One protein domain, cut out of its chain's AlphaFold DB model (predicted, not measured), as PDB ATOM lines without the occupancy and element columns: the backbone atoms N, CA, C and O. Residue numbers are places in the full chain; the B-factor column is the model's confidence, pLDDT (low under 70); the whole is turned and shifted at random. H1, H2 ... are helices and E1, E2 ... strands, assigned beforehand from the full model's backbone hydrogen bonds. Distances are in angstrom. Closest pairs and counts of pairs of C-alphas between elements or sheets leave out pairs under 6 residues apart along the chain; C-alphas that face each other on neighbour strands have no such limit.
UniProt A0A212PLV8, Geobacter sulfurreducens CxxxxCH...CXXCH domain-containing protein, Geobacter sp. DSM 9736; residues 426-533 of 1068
ATOM      1  N   PRO A 426      22.878  -8.752  28.529       55.16
ATOM      2  CA  PRO A 426      23.592  -7.783  29.358       55.16
ATOM      3  C   PRO A 426      25.085  -7.597  28.996       55.16
ATOM      4  O   PRO A 426      25.759  -6.834  29.682       55.16
ATOM      5  N   TYR A 427      25.620  -8.266  27.964       54.00
ATOM      6  CA  TYR A 427      27.045  -8.235  27.603       54.00
ATOM      7  C   TYR A 427      27.335  -7.266  26.445       54.00
ATOM      8  O   TYR A 427      26.652  -7.284  25.420       54.00
ATOM      9  N   ASP A 428      28.376  -6.436  26.589       60.56
ATOM     10  CA  ASP A 428      28.840  -5.501  25.558       60.56
ATOM     11  C   ASP A 428      29.973  -6.111  24.722       60.56
ATOM     12  O   ASP A 428      31.124  -6.175  25.140       60.56
ATOM     13  N   TYR A 429      29.661  -6.528  23.498       60.00
ATOM     14  CA  TYR A 429      30.617  -7.191  22.605       60.00
ATOM     15  C   TYR A 429      31.649  -6.254  21.949       60.00
ATOM     16  O   TYR A 429      32.484  -6.713  21.169       60.00
ATOM     17  N   SER A 430      31.599  -4.951  22.243       57.94
ATOM     18  CA  SER A 430      32.671  -4.006  21.898       57.94
ATOM     19  C   SER A 430      33.776  -3.929  22.962       57.94
ATOM     20  O   SER A 430      34.809  -3.305  22.719       57.94
ATOM     21  N   ASP A 431      33.595  -4.595  24.106       61.31
ATOM     22  CA  ASP A 431      34.577  -4.680  25.186       61.31
ATOM     23  C   ASP A 431      35.579  -5.840  24.937       61.31
ATOM     24  O   ASP A 431      35.162  -6.993  24.751       61.31
ATOM     25  N   PRO A 432      36.904  -5.574  24.957       61.38
ATOM     26  CA  PRO A 432      37.957  -6.581  24.787       61.38
ATOM     27  C   PRO A 432      37.875  -7.775  25.748       61.38
ATOM     28  O   PRO A 432      38.425  -8.835  25.446       61.38
ATOM     29  N   GLN A 433      37.200  -7.628  26.894       60.97
ATOM     30  CA  GLN A 433      36.987  -8.700  27.865       60.97
ATOM     31  C   GLN A 433      36.141  -9.855  27.296       60.97
ATOM     32  O   GLN A 433      36.327 -11.005  27.703       60.97
ATOM     33  N   TYR A 434      35.249  -9.572  26.338       59.16
ATOM     34  CA  TYR A 434      34.302 -10.545  25.779       59.16
ATOM     35  C   TYR A 434      34.627 -10.966  24.327       59.16
ATOM     36  O   TYR A 434      34.022 -11.912  23.819       59.16
ATOM     37  N   GLY A 435      35.614 -10.341  23.661       64.38
ATOM     38  CA  GLY A 435      36.122 -10.770  22.345       64.38
ATOM     39  C   GLY A 435      36.930  -9.713  21.567       64.38
ATOM     40  O   GLY A 435      37.012  -8.556  21.963       64.38
ATOM     41  N   VAL A 436      37.528 -10.100  20.426       71.38
ATOM     42  CA  VAL A 436      38.218  -9.164  19.507       71.38
ATOM     43  C   VAL A 436      37.193  -8.545  18.562       71.38
ATOM     44  O   VAL A 436      36.766  -9.207  17.619       71.38
ATOM     45  N   TYR A 437      36.802  -7.291  18.782       76.06
ATOM     46  CA  TYR A 437      35.785  -6.616  17.968       76.06
ATOM     47  C   TYR A 437      36.109  -6.637  16.459       76.06
ATOM     48  O   TYR A 437      37.224  -6.317  16.046       76.06
ATOM     49  N   LYS A 438      35.113  -7.001  15.640       79.69
ATOM     50  CA  LYS A 438      35.136  -6.923  14.172       79.69
ATOM     51  C   LYS A 438      33.815  -6.305  13.712       79.69
ATOM     52  O   LYS A 438      32.756  -6.706  14.185       79.69
ATOM     53  N   ASP A 439      33.876  -5.324  12.818       81.38
ATOM     54  CA  ASP A 439      32.691  -4.612  12.329       81.38
ATOM     55  C   ASP A 439      31.903  -5.491  11.343       81.38
ATOM     56  O   ASP A 439      32.298  -5.636  10.184       81.38
ATOM     57  N   GLU A 440      30.774  -6.059  11.787       81.75
ATOM     58  CA  GLU A 440      29.950  -6.985  10.987       81.75
ATOM     59  C   GLU A 440      29.392  -6.367   9.693       81.75
ATOM     60  O   GLU A 440      29.033  -7.083   8.758       81.75
ATOM     61  N   SER A 441      29.397  -5.036   9.558       83.19
ATOM     62  CA  SER A 441      29.044  -4.396   8.286       83.19
ATOM     63  C   SER A 441      30.106  -4.613   7.189       83.19
ATOM     64  O   SER A 441      29.784  -4.544   5.991       83.19
ATOM     65  N   LYS A 442      31.353  -4.925   7.579       86.56
ATOM     66  CA  LYS A 442      32.543  -5.089   6.721       86.56
ATOM     67  C   LYS A 442      33.064  -6.525   6.645       86.56
ATOM     68  O   LYS A 442      33.906  -6.810   5.791       86.56
ATOM     69  N   THR A 443      32.573  -7.428   7.487       88.00
ATOM     70  CA  THR A 443      32.893  -8.859   7.403       88.00
ATOM     71  C   THR A 443      32.105  -9.527   6.262       88.00
ATOM     72  O   THR A 443      31.071  -9.022   5.801       88.00
ATOM     73  N   PRO A 444      32.540 -10.707   5.787       88.19
ATOM     74  CA  PRO A 444      31.755 -11.526   4.871       88.19
ATOM     75  C   PRO A 444      30.659 -12.346   5.586       88.19
ATOM     76  O   PRO A 444      30.079 -13.233   4.962       88.19
ATOM     77  N   HIS A 445      30.336 -12.088   6.863       86.00
ATOM     78  CA  HIS A 445      29.396 -12.905   7.647       86.00
ATOM     79  C   HIS A 445      28.006 -12.957   6.997       86.00
ATOM     80  O   HIS A 445      27.469 -14.039   6.746       86.00
ATOM     81  N   ALA A 446      27.484 -11.800   6.578       83.94
ATOM     82  CA  ALA A 446      26.242 -11.724   5.815       83.94
ATOM     83  C   ALA A 446      26.328 -12.476   4.472       83.94
ATOM     84  O   ALA A 446      25.367 -13.112   4.052       83.94
ATOM     85  N   LYS A 447      27.486 -12.456   3.797       85.12
ATOM     86  CA  LYS A 447      27.672 -13.174   2.527       85.12
ATOM     87  C   LYS A 447      27.628 -14.688   2.708       85.12
ATOM     88  O   LYS A 447      27.091 -15.363   1.834       85.12
ATOM     89  N   HIS A 448      28.141 -15.200   3.824       85.88
ATOM     90  CA  HIS A 448      28.116 -16.625   4.136       85.88
ATOM     91  C   HIS A 448      26.764 -17.089   4.677       85.88
ATOM     92  O   HIS A 448      26.231 -18.060   4.157       85.88
ATOM     93  N   ALA A 449      26.203 -16.407   5.678       81.12
ATOM     94  CA  ALA A 449      25.080 -16.936   6.454       81.12
ATOM     95  C   ALA A 449      23.746 -16.197   6.245       81.12
ATOM     96  O   ALA A 449      22.700 -16.756   6.568       81.12
ATOM     97  N   ALA A 450      23.722 -14.971   5.697       78.38
ATOM     98  CA  ALA A 450      22.452 -14.254   5.538       78.38
ATOM     99  C   ALA A 450      21.559 -14.862   4.467       78.38
ATOM    100  O   ALA A 450      22.020 -15.354   3.434       78.38
ATOM    101  N   GLY A 451      20.253 -14.791   4.724       67.62
ATOM    102  CA  GLY A 451      19.224 -15.133   3.755       67.62
ATOM    103  C   GLY A 451      19.208 -14.162   2.571       67.62
ATOM    104  O   GLY A 451      19.620 -13.004   2.680       67.62
ATOM    105  N   GLY A 452      18.705 -14.635   1.435       66.69
ATOM    106  CA  GLY A 452      18.517 -13.838   0.222       66.69
ATOM    107  C   GLY A 452      19.350 -14.334  -0.959       66.69
ATOM    108  O   GLY A 452      20.412 -14.926  -0.803       66.69
ATOM    109  N   SER A 453      18.868 -14.058  -2.170       61.69
ATOM    110  CA  SER A 453      19.413 -14.587  -3.431       61.69
ATOM    111  C   SER A 453      20.841 -14.131  -3.769       61.69
ATOM    112  O   SER A 453      21.461 -14.676  -4.684       61.69
ATOM    113  N   SER A 454      21.379 -13.145  -3.046       70.44
ATOM    114  CA  SER A 454      22.718 -12.581  -3.248       70.44
ATOM    115  C   SER A 454      23.780 -13.101  -2.264       70.44
ATOM    116  O   SER A 454      24.933 -12.666  -2.353       70.44
ATOM    117  N   ASN A 455      23.421 -14.018  -1.355       78.94
ATOM    118  CA  ASN A 455      24.289 -14.599  -0.320       78.94
ATOM    119  C   ASN A 455      24.269 -16.145  -0.390       78.94
ATOM    120  O   ASN A 455      23.448 -16.721  -1.103       78.94
ATOM    121  N   TYR A 456      25.199 -16.816   0.297       78.19
ATOM    122  CA  TYR A 456      25.325 -18.284   0.295       78.19
ATOM    123  C   TYR A 456      24.374 -18.991   1.271       78.19
ATOM    124  O   TYR A 456      24.049 -20.152   1.046       78.19
ATOM    125  N   SER A 457      23.898 -18.293   2.309       82.12
ATOM    126  CA  SER A 457      22.920 -18.802   3.286       82.12
ATOM    127  C   SER A 457      23.307 -20.144   3.934       82.12
ATOM    128  O   SER A 457      22.449 -20.994   4.158       82.12
ATOM    129  N   TYR A 458      24.593 -20.348   4.226       82.38
ATOM    130  CA  TYR A 458      25.066 -21.531   4.940       82.38
ATOM    131  C   TYR A 458      24.482 -21.598   6.354       82.38
ATOM    132  O   TYR A 458      24.425 -20.588   7.060       82.38
ATOM    133  N   ASP A 459      24.112 -22.808   6.783       81.31
ATOM    134  CA  ASP A 459      23.690 -23.055   8.160       81.31
ATOM    135  C   ASP A 459      24.802 -22.656   9.131       81.31
ATOM    136  O   ASP A 459      25.975 -22.961   8.913       81.31
ATOM    137  N   CYS A 460      24.437 -22.050  10.262       77.25
ATOM    138  CA  CYS A 460      25.408 -21.597  11.260       77.25
ATOM    139  C   CYS A 460      26.317 -22.732  11.743       77.25
ATOM    140  O   CYS A 460      27.486 -22.498  12.024       77.25
ATOM    141  N   ALA A 461      25.808 -23.968  11.785       81.00
ATOM    142  CA  ALA A 461      26.585 -25.150  12.144       81.00
ATOM    143  C   ALA A 461      27.753 -25.418  11.177       81.00
ATOM    144  O   ALA A 461      28.758 -25.969  11.601       81.00
ATOM    145  N   GLN A 462      27.691 -24.978   9.917       85.75
ATOM    146  CA  GLN A 462      28.813 -25.133   8.981       85.75
ATOM    147  C   GLN A 462      30.067 -24.378   9.439       85.75
ATOM    148  O   GLN A 462      31.169 -24.757   9.058       85.75
ATOM    149  N   CYS A 463      29.904 -23.355  10.283       84.75
ATOM    150  CA  CYS A 463      31.002 -22.594  10.873       84.75
ATOM    151  C   CYS A 463      31.102 -22.780  12.395       84.75
ATOM    152  O   CYS A 463      32.201 -22.801  12.924       84.75
ATOM    153  N   HIS A 464      29.991 -22.938  13.114       82.19
ATOM    154  CA  HIS A 464      29.923 -22.892  14.582       82.19
ATOM    155  C   HIS A 464      29.583 -24.245  15.236       82.19
ATOM    156  O   HIS A 464      29.108 -24.291  16.374       82.19
ATOM    157  N   LYS A 465      29.775 -25.367  14.528       84.19
ATOM    158  CA  LYS A 465      29.561 -26.709  15.094       84.19
ATOM    159  C   LYS A 465      30.449 -26.930  16.324       84.19
ATOM    160  O   LYS A 465      31.625 -26.568  16.331       84.19
ATOM    161  N   GLY A 466      29.847 -27.514  17.364       74.31
ATOM    162  CA  GLY A 466      30.482 -27.770  18.661       74.31
ATOM    163  C   GLY A 466      30.176 -26.740  19.760       74.31
ATOM    164  O   GLY A 466      30.639 -26.923  20.881       74.31
ATOM    165  N   TYR A 467      29.388 -25.689  19.488       71.19
ATOM    166  CA  TYR A 467      29.108 -24.609  20.451       71.19
ATOM    167  C   TYR A 467      27.744 -24.722  21.173       71.19
ATOM    168  O   TYR A 467      26.748 -25.138  20.580       71.19
ATOM    169  N   THR A 468      27.677 -24.299  22.446       58.53
ATOM    170  CA  THR A 468      26.506 -24.470  23.341       58.53
ATOM    171  C   THR A 468      25.845 -23.171  23.828       58.53
ATOM    172  O   THR A 468      24.909 -23.245  24.613       58.53
ATOM    173  N   HIS A 469      26.265 -21.985  23.362       58.94
ATOM    174  CA  HIS A 469      25.782 -20.666  23.840       58.94
ATOM    175  C   HIS A 469      26.089 -20.334  25.315       58.94
ATOM    176  O   HIS A 469      25.699 -19.268  25.785       58.94
ATOM    177  N   MET A 470      26.808 -21.199  26.037       52.41
ATOM    178  CA  MET A 470      26.922 -21.138  27.502       52.41
ATOM    179  C   MET A 470      28.012 -20.183  28.024       52.41
ATOM    180  O   MET A 470      27.904 -19.727  29.159       52.41
ATOM    181  N   ASP A 471      29.012 -19.830  27.205       55.84
ATOM    182  CA  ASP A 471      30.230 -19.141  27.675       55.84
ATOM    183  C   ASP A 471      30.339 -17.663  27.247       55.84
ATOM    184  O   ASP A 471      31.341 -17.004  27.525       55.84
ATOM    185  N   GLY A 472      29.340 -17.127  26.534       52.94
ATOM    186  CA  GLY A 472      29.307 -15.718  26.107       52.94
ATOM    187  C   GLY A 472      30.318 -15.330  25.014       52.94
ATOM    188  O   GLY A 472      30.480 -14.145  24.730       52.94
ATOM    189  N   LYS A 473      30.987 -16.300  24.374       56.91
ATOM    190  CA  LYS A 473      31.990 -16.077  23.316       56.91
ATOM    191  C   LYS A 473      31.427 -16.470  21.949       56.91
ATOM    192  O   LYS A 473      31.073 -17.617  21.726       56.91
ATOM    193  N   PHE A 474      31.335 -15.515  21.025       62.72
ATOM    194  CA  PHE A 474      30.594 -15.671  19.759       62.72
ATOM    195  C   PHE A 474      31.481 -15.807  18.501       62.72
ATOM    196  O   PHE A 474      30.962 -16.007  17.407       62.72
ATOM    197  N   GLN A 475      32.814 -15.730  18.628       66.38
ATOM    198  CA  GLN A 475      33.781 -15.809  17.507       66.38
ATOM    199  C   GLN A 475      34.408 -17.201  17.317       66.38
ATOM    200  O   GLN A 475      35.502 -17.350  16.761       66.38
ATOM    201  N   ASP A 476      33.728 -18.230  17.810       74.94
ATOM    202  CA  ASP A 476      34.197 -19.609  17.799       74.94
ATOM    203  C   ASP A 476      33.761 -20.291  16.501       74.94
ATOM    204  O   ASP A 476      32.648 -20.798  16.381       74.94
ATOM    205  N   VAL A 477      34.649 -20.237  15.506       82.56
ATOM    206  CA  VAL A 477      34.472 -20.826  14.173       82.56
ATOM    207  C   VAL A 477      35.395 -22.040  14.028       82.56
ATOM    208  O   VAL A 477      36.557 -21.975  14.426       82.56
ATOM    209  N   PHE A 478      34.877 -23.130  13.460       87.69
ATOM    210  CA  PHE A 478      35.550 -24.416  13.239       87.69
ATOM    211  C   PHE A 478      36.106 -25.060  14.521       87.69
ATOM    212  O   PHE A 478      37.214 -25.588  14.522       87.69
ATOM    213  N   ILE A 479      35.335 -25.024  15.618       84.69
ATOM    214  CA  ILE A 479      35.670 -25.751  16.859       84.69
ATOM    215  C   ILE A 479      35.625 -27.265  16.626       84.69
ATOM    216  O   ILE A 479      36.547 -27.975  17.017       84.69
ATOM    217  N   ASP A 480      34.579 -27.738  15.947       88.19
ATOM    218  CA  ASP A 480      34.486 -29.090  15.402       88.19
ATOM    219  C   ASP A 480      34.242 -29.010  13.881       88.19
ATOM    220  O   ASP A 480      33.094 -28.876  13.446       88.19
ATOM    221  N   PRO A 481      35.307 -29.027  13.051       85.88
ATOM    222  CA  PRO A 481      35.187 -28.935  11.596       85.88
ATOM    223  C   PRO A 481      34.803 -30.268  10.936       85.88
ATOM    224  O   PRO A 481      34.617 -30.310   9.715       85.88
ATOM    225  N   VAL A 482      34.689 -31.361  11.699       87.69
ATOM    226  CA  VAL A 482      34.336 -32.677  11.156       87.69
ATOM    227  C   VAL A 482      32.929 -32.610  10.560       87.69
ATOM    228  O   VAL A 482      32.015 -32.032  11.147       87.69
ATOM    229  N   ASP A 483      32.751 -33.173   9.366       85.00
ATOM    230  CA  ASP A 483      31.500 -33.140   8.590       85.00
ATOM    231  C   ASP A 483      30.952 -31.730   8.284       85.00
ATOM    232  O   ASP A 483      29.755 -31.565   8.040       85.00
ATOM    233  N   THR A 484      31.804 -30.700   8.302       85.19
ATOM    234  CA  THR A 484      31.456 -29.365   7.790       85.19
ATOM    235  C   THR A 484      31.866 -29.223   6.322       85.19
ATOM    236  O   THR A 484      32.846 -29.822   5.875       85.19
ATOM    237  N   LEU A 485      31.155 -28.383   5.562       82.06
ATOM    238  CA  LEU A 485      31.487 -28.075   4.161       82.06
ATOM    239  C   LEU A 485      32.857 -27.392   3.994       82.06
ATOM    240  O   LEU A 485      33.420 -27.400   2.901       82.06
ATOM    241  N   ALA A 486      33.406 -26.806   5.060       83.75
ATOM    242  CA  ALA A 486      34.734 -26.201   5.035       83.75
ATOM    243  C   ALA A 486      35.857 -27.249   4.890       83.75
ATOM    244  O   ALA A 486      36.933 -26.911   4.394       83.75
ATOM    245  N   GLY A 487      35.588 -28.508   5.256       85.19
ATOM    246  CA  GLY A 487      36.545 -29.611   5.295       85.19
ATOM    247  C   GLY A 487      37.113 -29.839   6.699       85.19
ATOM    248  O   GLY A 487      37.266 -28.908   7.483       85.19
ATOM    249  N   SER A 488      37.476 -31.084   7.018       86.94
ATOM    250  CA  SER A 488      37.942 -31.478   8.361       86.94
ATOM    251  C   SER A 488      39.270 -30.840   8.790       86.94
ATOM    252  O   SER A 488      39.587 -30.833   9.976       86.94
ATOM    253  N   ALA A 489      40.040 -30.295   7.844       88.81
ATOM    254  CA  ALA A 489      41.284 -29.568   8.097       88.81
ATOM    255  C   ALA A 489      41.093 -28.041   8.213       88.81
ATOM    256  O   ALA A 489      42.081 -27.317   8.374       88.81
ATOM    257  N   ALA A 490      39.855 -27.542   8.094       91.25
ATOM    258  CA  ALA A 490      39.557 -26.115   8.131       91.25
ATOM    259  C   ALA A 490      39.893 -25.505   9.495       91.25
ATOM    260  O   ALA A 490      39.567 -26.059  10.544       91.25
ATOM    261  N   THR A 491      40.525 -24.331   9.480       90.75
ATOM    262  CA  THR A 491      40.883 -23.601  10.705       90.75
ATOM    263  C   THR A 491      40.619 -22.104  10.572       90.75
ATOM    264  O   THR A 491      40.690 -21.537   9.476       90.75
ATOM    265  N   TYR A 492      40.337 -21.455  11.706       89.19
ATOM    266  CA  TYR A 492      40.161 -20.006  11.810       89.19
ATOM    267  C   TYR A 492      41.092 -19.411  12.872       89.19
ATOM    268  O   TYR A 492      41.007 -19.732  14.059       89.19
ATOM    269  N   THR A 493      41.985 -18.516  12.450       88.56
ATOM    270  CA  THR A 493      42.870 -17.778  13.364       88.56
ATOM    271  C   THR A 493      42.153 -16.521  13.832       88.56
ATOM    272  O   THR A 493      41.958 -15.622  13.029       88.56
ATOM    273  N   LYS A 494      41.765 -16.438  15.111       79.94
ATOM    274  CA  LYS A 494      40.903 -15.354  15.640       79.94
ATOM    275  C   LYS A 494      41.570 -13.973  15.705       79.94
ATOM    276  O   LYS A 494      40.858 -12.963  15.654       79.94
ATOM    277  N   ALA A 495      42.899 -13.942  15.850       80.88
ATOM    278  CA  ALA A 495      43.698 -12.721  15.968       80.88
ATOM    279  C   ALA A 495      43.482 -11.801  14.760       80.88
ATOM    280  O   ALA A 495      43.359 -12.296  13.642       80.88
ATOM    281  N   SER A 496      43.425 -10.482  14.982       79.31
ATOM    282  CA  SER A 496      43.208  -9.507  13.903       79.31
ATOM    283  C   SER A 496      44.273  -9.680  12.809       79.31
ATOM    284  O   SER A 496      45.460  -9.678  13.149       79.31
ATOM    285  N   PRO A 497      43.886  -9.887  11.531       81.19
ATOM    286  CA  PRO A 497      42.571  -9.606  10.917       81.19
ATOM    287  C   PRO A 497      41.556 -10.776  10.864       81.19
ATOM    288  O   PRO A 497      40.450 -10.625  10.352       81.19
ATOM    289  N   GLY A 498      41.869 -11.959  11.387       87.06
ATOM    290  CA  GLY A 498      40.993 -13.131  11.344       87.06
ATOM    291  C   GLY A 498      41.159 -13.938  10.054       87.06
ATOM    292  O   GLY A 498      40.521 -13.598   9.069       87.06
ATOM    293  N   THR A 499      41.968 -14.999  10.015       90.00
ATOM    294  CA  THR A 499      42.310 -15.694   8.748       90.00
ATOM    295  C   THR A 499      41.721 -17.102   8.677       90.00
ATOM    296  O   THR A 499      41.845 -17.869   9.633       90.00
ATOM    297  N   CYS A 500      41.122 -17.449   7.532       89.62
ATOM    298  CA  CYS A 500      40.605 -18.791   7.241       89.62
ATOM    299  C   CYS A 500      41.635 -19.600   6.436       89.62
ATOM    300  O   CYS A 500      42.063 -19.143   5.377       89.62
ATOM    301  N   ASN A 501      41.985 -20.807   6.893       91.06
ATOM    302  CA  ASN A 501      42.976 -21.669   6.234       91.06
ATOM    303  C   ASN A 501      42.410 -23.064   5.940       91.06
ATOM    304  O   ASN A 501      41.570 -23.563   6.692       91.06
ATOM    305  N   ASN A 502      42.917 -23.700   4.875       90.38
ATOM    306  CA  ASN A 502      42.557 -25.061   4.436       90.38
ATOM    307  C   ASN A 502      41.049 -25.271   4.207       90.38
ATOM    308  O   ASN A 502      40.523 -26.364   4.406       90.38
ATOM    309  N   VAL A 503      40.349 -24.211   3.800       89.00
ATOM    310  CA  VAL A 503      38.904 -24.237   3.552       89.00
ATOM    311  C   VAL A 503      38.645 -24.655   2.105       89.00
ATOM    312  O   VAL A 503      39.120 -23.991   1.185       89.00
ATOM    313  N   TYR A 504      37.862 -25.715   1.891       85.19
ATOM    314  CA  TYR A 504      37.526 -26.247   0.560       85.19
ATOM    315  C   TYR A 504      36.970 -25.184  -0.404       85.19
ATOM    316  O   TYR A 504      37.456 -25.063  -1.529       85.19
ATOM    317  N   CYS A 505      36.033 -24.347   0.054       81.12
ATOM    318  CA  CYS A 505      35.464 -23.255  -0.747       81.12
ATOM    319  C   CYS A 505      36.486 -22.169  -1.128       81.12
ATOM    320  O   CYS A 505      36.214 -21.358  -2.007       81.12
ATOM    321  N   HIS A 506      37.650 -22.134  -0.478       87.44
ATOM    322  CA  HIS A 506      38.753 -21.236  -0.811       87.44
ATOM    323  C   HIS A 506      39.870 -21.966  -1.576       87.44
ATOM    324  O   HIS A 506      41.041 -21.609  -1.456       87.44
ATOM    325  N   SER A 507      39.527 -22.998  -2.350       84.56
ATOM    326  CA  SER A 507      40.449 -23.740  -3.218       84.56
ATOM    327  C   SER A 507      40.151 -23.531  -4.704       84.56
ATOM    328  O   SER A 507      39.178 -22.878  -5.068       84.56
ATOM    329  N   ASN A 508      40.969 -24.119  -5.579       78.75
ATOM    330  CA  ASN A 508      40.718 -24.154  -7.020       78.75
ATOM    331  C   ASN A 508      39.650 -25.183  -7.471       78.75
ATOM    332  O   ASN A 508      39.488 -25.416  -8.666       78.75
ATOM    333  N   GLY A 509      38.967 -25.863  -6.542       73.25
ATOM    334  CA  GLY A 509      37.910 -26.838  -6.856       73.25
ATOM    335  C   GLY A 509      38.363 -28.087  -7.632       73.25
ATOM    336  O   GLY A 509      37.527 -28.914  -7.988       73.25
ATOM    337  N   ALA A 510      39.665 -28.243  -7.895       70.69
ATOM    338  CA  ALA A 510      40.243 -29.394  -8.581       70.69
ATOM    339  C   ALA A 510      40.706 -30.465  -7.582       70.69
ATOM    340  O   ALA A 510      40.867 -30.203  -6.390       70.69
ATOM    341  N   GLN A 511      40.958 -31.678  -8.078       67.38
ATOM    342  CA  GLN A 511      41.641 -32.729  -7.323       67.38
ATOM    343  C   GLN A 511      42.988 -33.038  -7.994       67.38
ATOM    344  O   GLN A 511      42.979 -33.483  -9.145       67.38
ATOM    345  N   PRO A 512      44.135 -32.813  -7.315       73.31
ATOM    346  CA  PRO A 512      44.284 -32.321  -5.934       73.31
ATOM    347  C   PRO A 512      43.994 -30.812  -5.768       73.31
ATOM    348  O   PRO A 512      44.232 -30.022  -6.684       73.31
ATOM    349  N   ALA A 513      43.503 -30.417  -4.586       77.62
ATOM    350  CA  ALA A 513      43.085 -29.043  -4.290       77.62
ATOM    351  C   ALA A 513      44.266 -28.096  -4.013       77.62
ATOM    352  O   ALA A 513      45.192 -28.428  -3.275       77.62
ATOM    353  N   VAL A 514      44.192 -26.876  -4.548       86.31
ATOM    354  CA  VAL A 514      45.127 -25.773  -4.267       86.31
ATOM    355  C   VAL A 514      44.388 -24.684  -3.489       86.31
ATOM    356  O   VAL A 514      43.483 -24.058  -4.038       86.31
ATOM    357  N   TYR A 515      44.752 -24.470  -2.220       86.75
ATOM    358  CA  TYR A 515      44.067 -23.551  -1.294       86.75
ATOM    359  C   TYR A 515      44.606 -22.112  -1.338       86.75
ATOM    360  O   TYR A 515      45.783 -21.871  -1.603       86.75
ATOM    361  N   LYS A 516      43.735 -21.154  -1.011       88.88
ATOM    362  CA  LYS A 516      44.014 -19.724  -0.823       88.88
ATOM    363  C   LYS A 516      43.483 -19.274   0.550       88.88
ATOM    364  O   LYS A 516      42.473 -19.794   1.016       88.88
ATOM    365  N   ASN A 517      44.127 -18.282   1.176       88.69
ATOM    366  CA  ASN A 517      43.857 -17.881   2.570       88.69
ATOM    367  C   ASN A 517      43.339 -16.427   2.680       88.69
ATOM    368  O   ASN A 517      44.142 -15.511   2.875       88.69
ATOM    369  N   PRO A 518      42.024 -16.172   2.535       89.19
ATOM    370  CA  PRO A 518      41.444 -14.836   2.698       89.19
ATOM    371  C   PRO A 518      41.273 -14.423   4.175       89.19
ATOM    372  O   PRO A 518      41.247 -15.263   5.081       89.19
ATOM    373  N   THR A 519      41.114 -13.115   4.414       90.62
ATOM    374  CA  THR A 519      40.854 -12.526   5.741       90.62
ATOM    375  C   THR A 519      39.359 -12.292   5.988       90.62
ATOM    376  O   THR A 519      38.585 -12.057   5.062       90.62
ATOM    377  N   TRP A 520      38.941 -12.363   7.253       88.62
ATOM    378  CA  TRP A 520      37.565 -12.165   7.711       88.62
ATOM    379  C   TRP A 520      37.270 -10.692   7.987       88.62
ATOM    380  O   TRP A 520      36.239 -10.183   7.551       88.62
ATOM    381  N   ASP A 521      38.179  -9.990   8.667       88.12
ATOM    382  CA  ASP A 521      38.096  -8.537   8.776       88.12
ATOM    383  C   ASP A 521      38.335  -7.894   7.404       88.12
ATOM    384  O   ASP A 521      39.224  -8.304   6.650       88.12
ATOM    385  N   GLN A 522      37.477  -6.929   7.065       86.94
ATOM    386  CA  GLN A 522      37.423  -6.228   5.775       86.94
ATOM    387  C   GLN A 522      37.338  -7.132   4.522       86.94
ATOM    388  O   GLN A 522      37.501  -6.657   3.401       86.94
ATOM    389  N   GLY A 523      37.042  -8.427   4.677       85.50
ATOM    390  CA  GLY A 523      37.054  -9.408   3.584       85.50
ATOM    391  C   GLY A 523      35.835  -9.374   2.658       85.50
ATOM    392  O   GLY A 523      35.771 -10.129   1.683       85.50
ATOM    393  N   LYS A 524      34.838  -8.530   2.941       86.38
ATOM    394  CA  LYS A 524      33.586  -8.464   2.177       86.38
ATOM    395  C   LYS A 524      33.843  -8.154   0.694       86.38
ATOM    396  O   LYS A 524      34.446  -7.145   0.356       86.38
ATOM    397  N   ASN A 525      33.302  -9.000  -0.190       80.81
ATOM    398  CA  ASN A 525      33.340  -8.872  -1.659       80.81
ATOM    399  C   ASN A 525      34.738  -8.931  -2.320       80.81
ATOM    400  O   ASN A 525      34.910  -8.416  -3.419       80.81
ATOM    401  N   THR A 526      35.725  -9.576  -1.696       80.12
ATOM    402  CA  THR A 526      37.104  -9.656  -2.229       80.12
ATOM    403  C   THR A 526      37.387 -10.882  -3.122       80.12
ATOM    404  O   THR A 526      38.482 -11.000  -3.666       80.12
ATOM    405  N   VAL A 527      36.415 -11.789  -3.317       77.31
ATOM    406  CA  VAL A 527      36.564 -13.087  -4.020       77.31
ATOM    407  C   VAL A 527      35.611 -13.191  -5.233       77.31
ATOM    408  O   VAL A 527      34.435 -12.854  -5.104       77.31
ATOM    409  N   GLY A 528      36.098 -13.674  -6.394       75.69
ATOM    410  CA  GLY A 528      35.341 -13.857  -7.658       75.69
ATOM    411  C   GLY A 528      35.506 -15.251  -8.307       75.69
ATOM    412  O   GLY A 528      36.209 -16.090  -7.761       75.69
ATOM    413  N   CYS A 529      34.880 -15.535  -9.463       74.62
ATOM    414  CA  CYS A 529      34.811 -16.899 -10.049       74.62
ATOM    415  C   CYS A 529      36.183 -17.524 -10.375       74.62
ATOM    416  O   CYS A 529      36.424 -18.701 -10.111       74.62
ATOM    417  N   ASN A 530      37.111 -16.704 -10.873       75.88
ATOM    418  CA  ASN A 530      38.501 -17.081 -11.152       75.88
ATOM    419  C   ASN A 530      39.320 -17.385  -9.885       75.88
ATOM    420  O   ASN A 530      40.476 -17.802  -9.964       75.88
ATOM    421  N   PHE A 531      38.750 -17.157  -8.701       78.25
ATOM    422  CA  PHE A 531      39.354 -17.610  -7.463       78.25
ATOM    423  C   PHE A 531      39.384 -19.140  -7.393       78.25
ATOM    424  O   PHE A 531      40.376 -19.664  -6.880       78.25
ATOM    425  N   CYS A 532      38.377 -19.811  -7.975       75.62
ATOM    426  CA  CYS A 532      38.252 -21.265  -8.011       75.62
ATOM    427  C   CYS A 532      38.649 -21.869  -9.376       75.62
ATOM    428  O   CYS A 532      39.574 -22.668  -9.417       75.62
ATOM    429  N   HIS A 533      38.030 -21.483 -10.503       75.44
ATOM    430  CA  HIS A 533      38.302 -22.110 -11.815       75.44
ATOM    431  C   HIS A 533      38.347 -21.115 -12.991       75.44
ATOM    432  O   HIS A 533      37.836 -19.997 -12.897       75.44
TER     433      HIS A 533
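AT A GLANCE: This is residues 426 to 533 of the 1068 residues of the protein "Geobacter sulfurreducens CxxxxCH...CXXCH domain-containing protein" of Geobacter sp. DSM 9736 (UniProt A0A212PLV8). Little regular structure is here: loops wind into an elongated body, with the short helices H1 and H2 on one side and a small hairpin, E1 and E2, on the other. The two ends of the printed part lie toward opposite ends of the long axis. The printed part has 108 residues, 15 in named elements, in the order H1, H2, E1, E2, of mixed class with an antiparallel sheet. It is compact, with a radius of gyration of the C-alphas of 14.4 A, and spans 47 by 27 by 27 A.

IN THESE COORDINATES: Find C-alpha 445 at (29.396, -12.905, 7.647), where H1 begins; it runs to 449, 6.0 A. H2 is residues 461 to 464, E1 491 to 493 and E2 499 to 501, ending at (42.976, -21.669, 6.234).

HOW THE PARTS SIT: Look first at the hairpin E1 and E2, antiparallel at 157 degrees: N 493 and O 499 are 2.9 A apart, within hydrogen-bond range. In H1 the O i to N i+4 pair is within range; H2 is too short for one. H1 is apart from H2, E1 and E2.

THE WHOLE: The C-alphas of Pro 426 and Gln 511, the two farthest apart, are 47.9 A apart. The printed part has no cut; the links H1 to H2 and H2 to E1 are long. Look for pLDDT under 70 at residues 426 to 435, 451 to 453, 468 to 475 and 511.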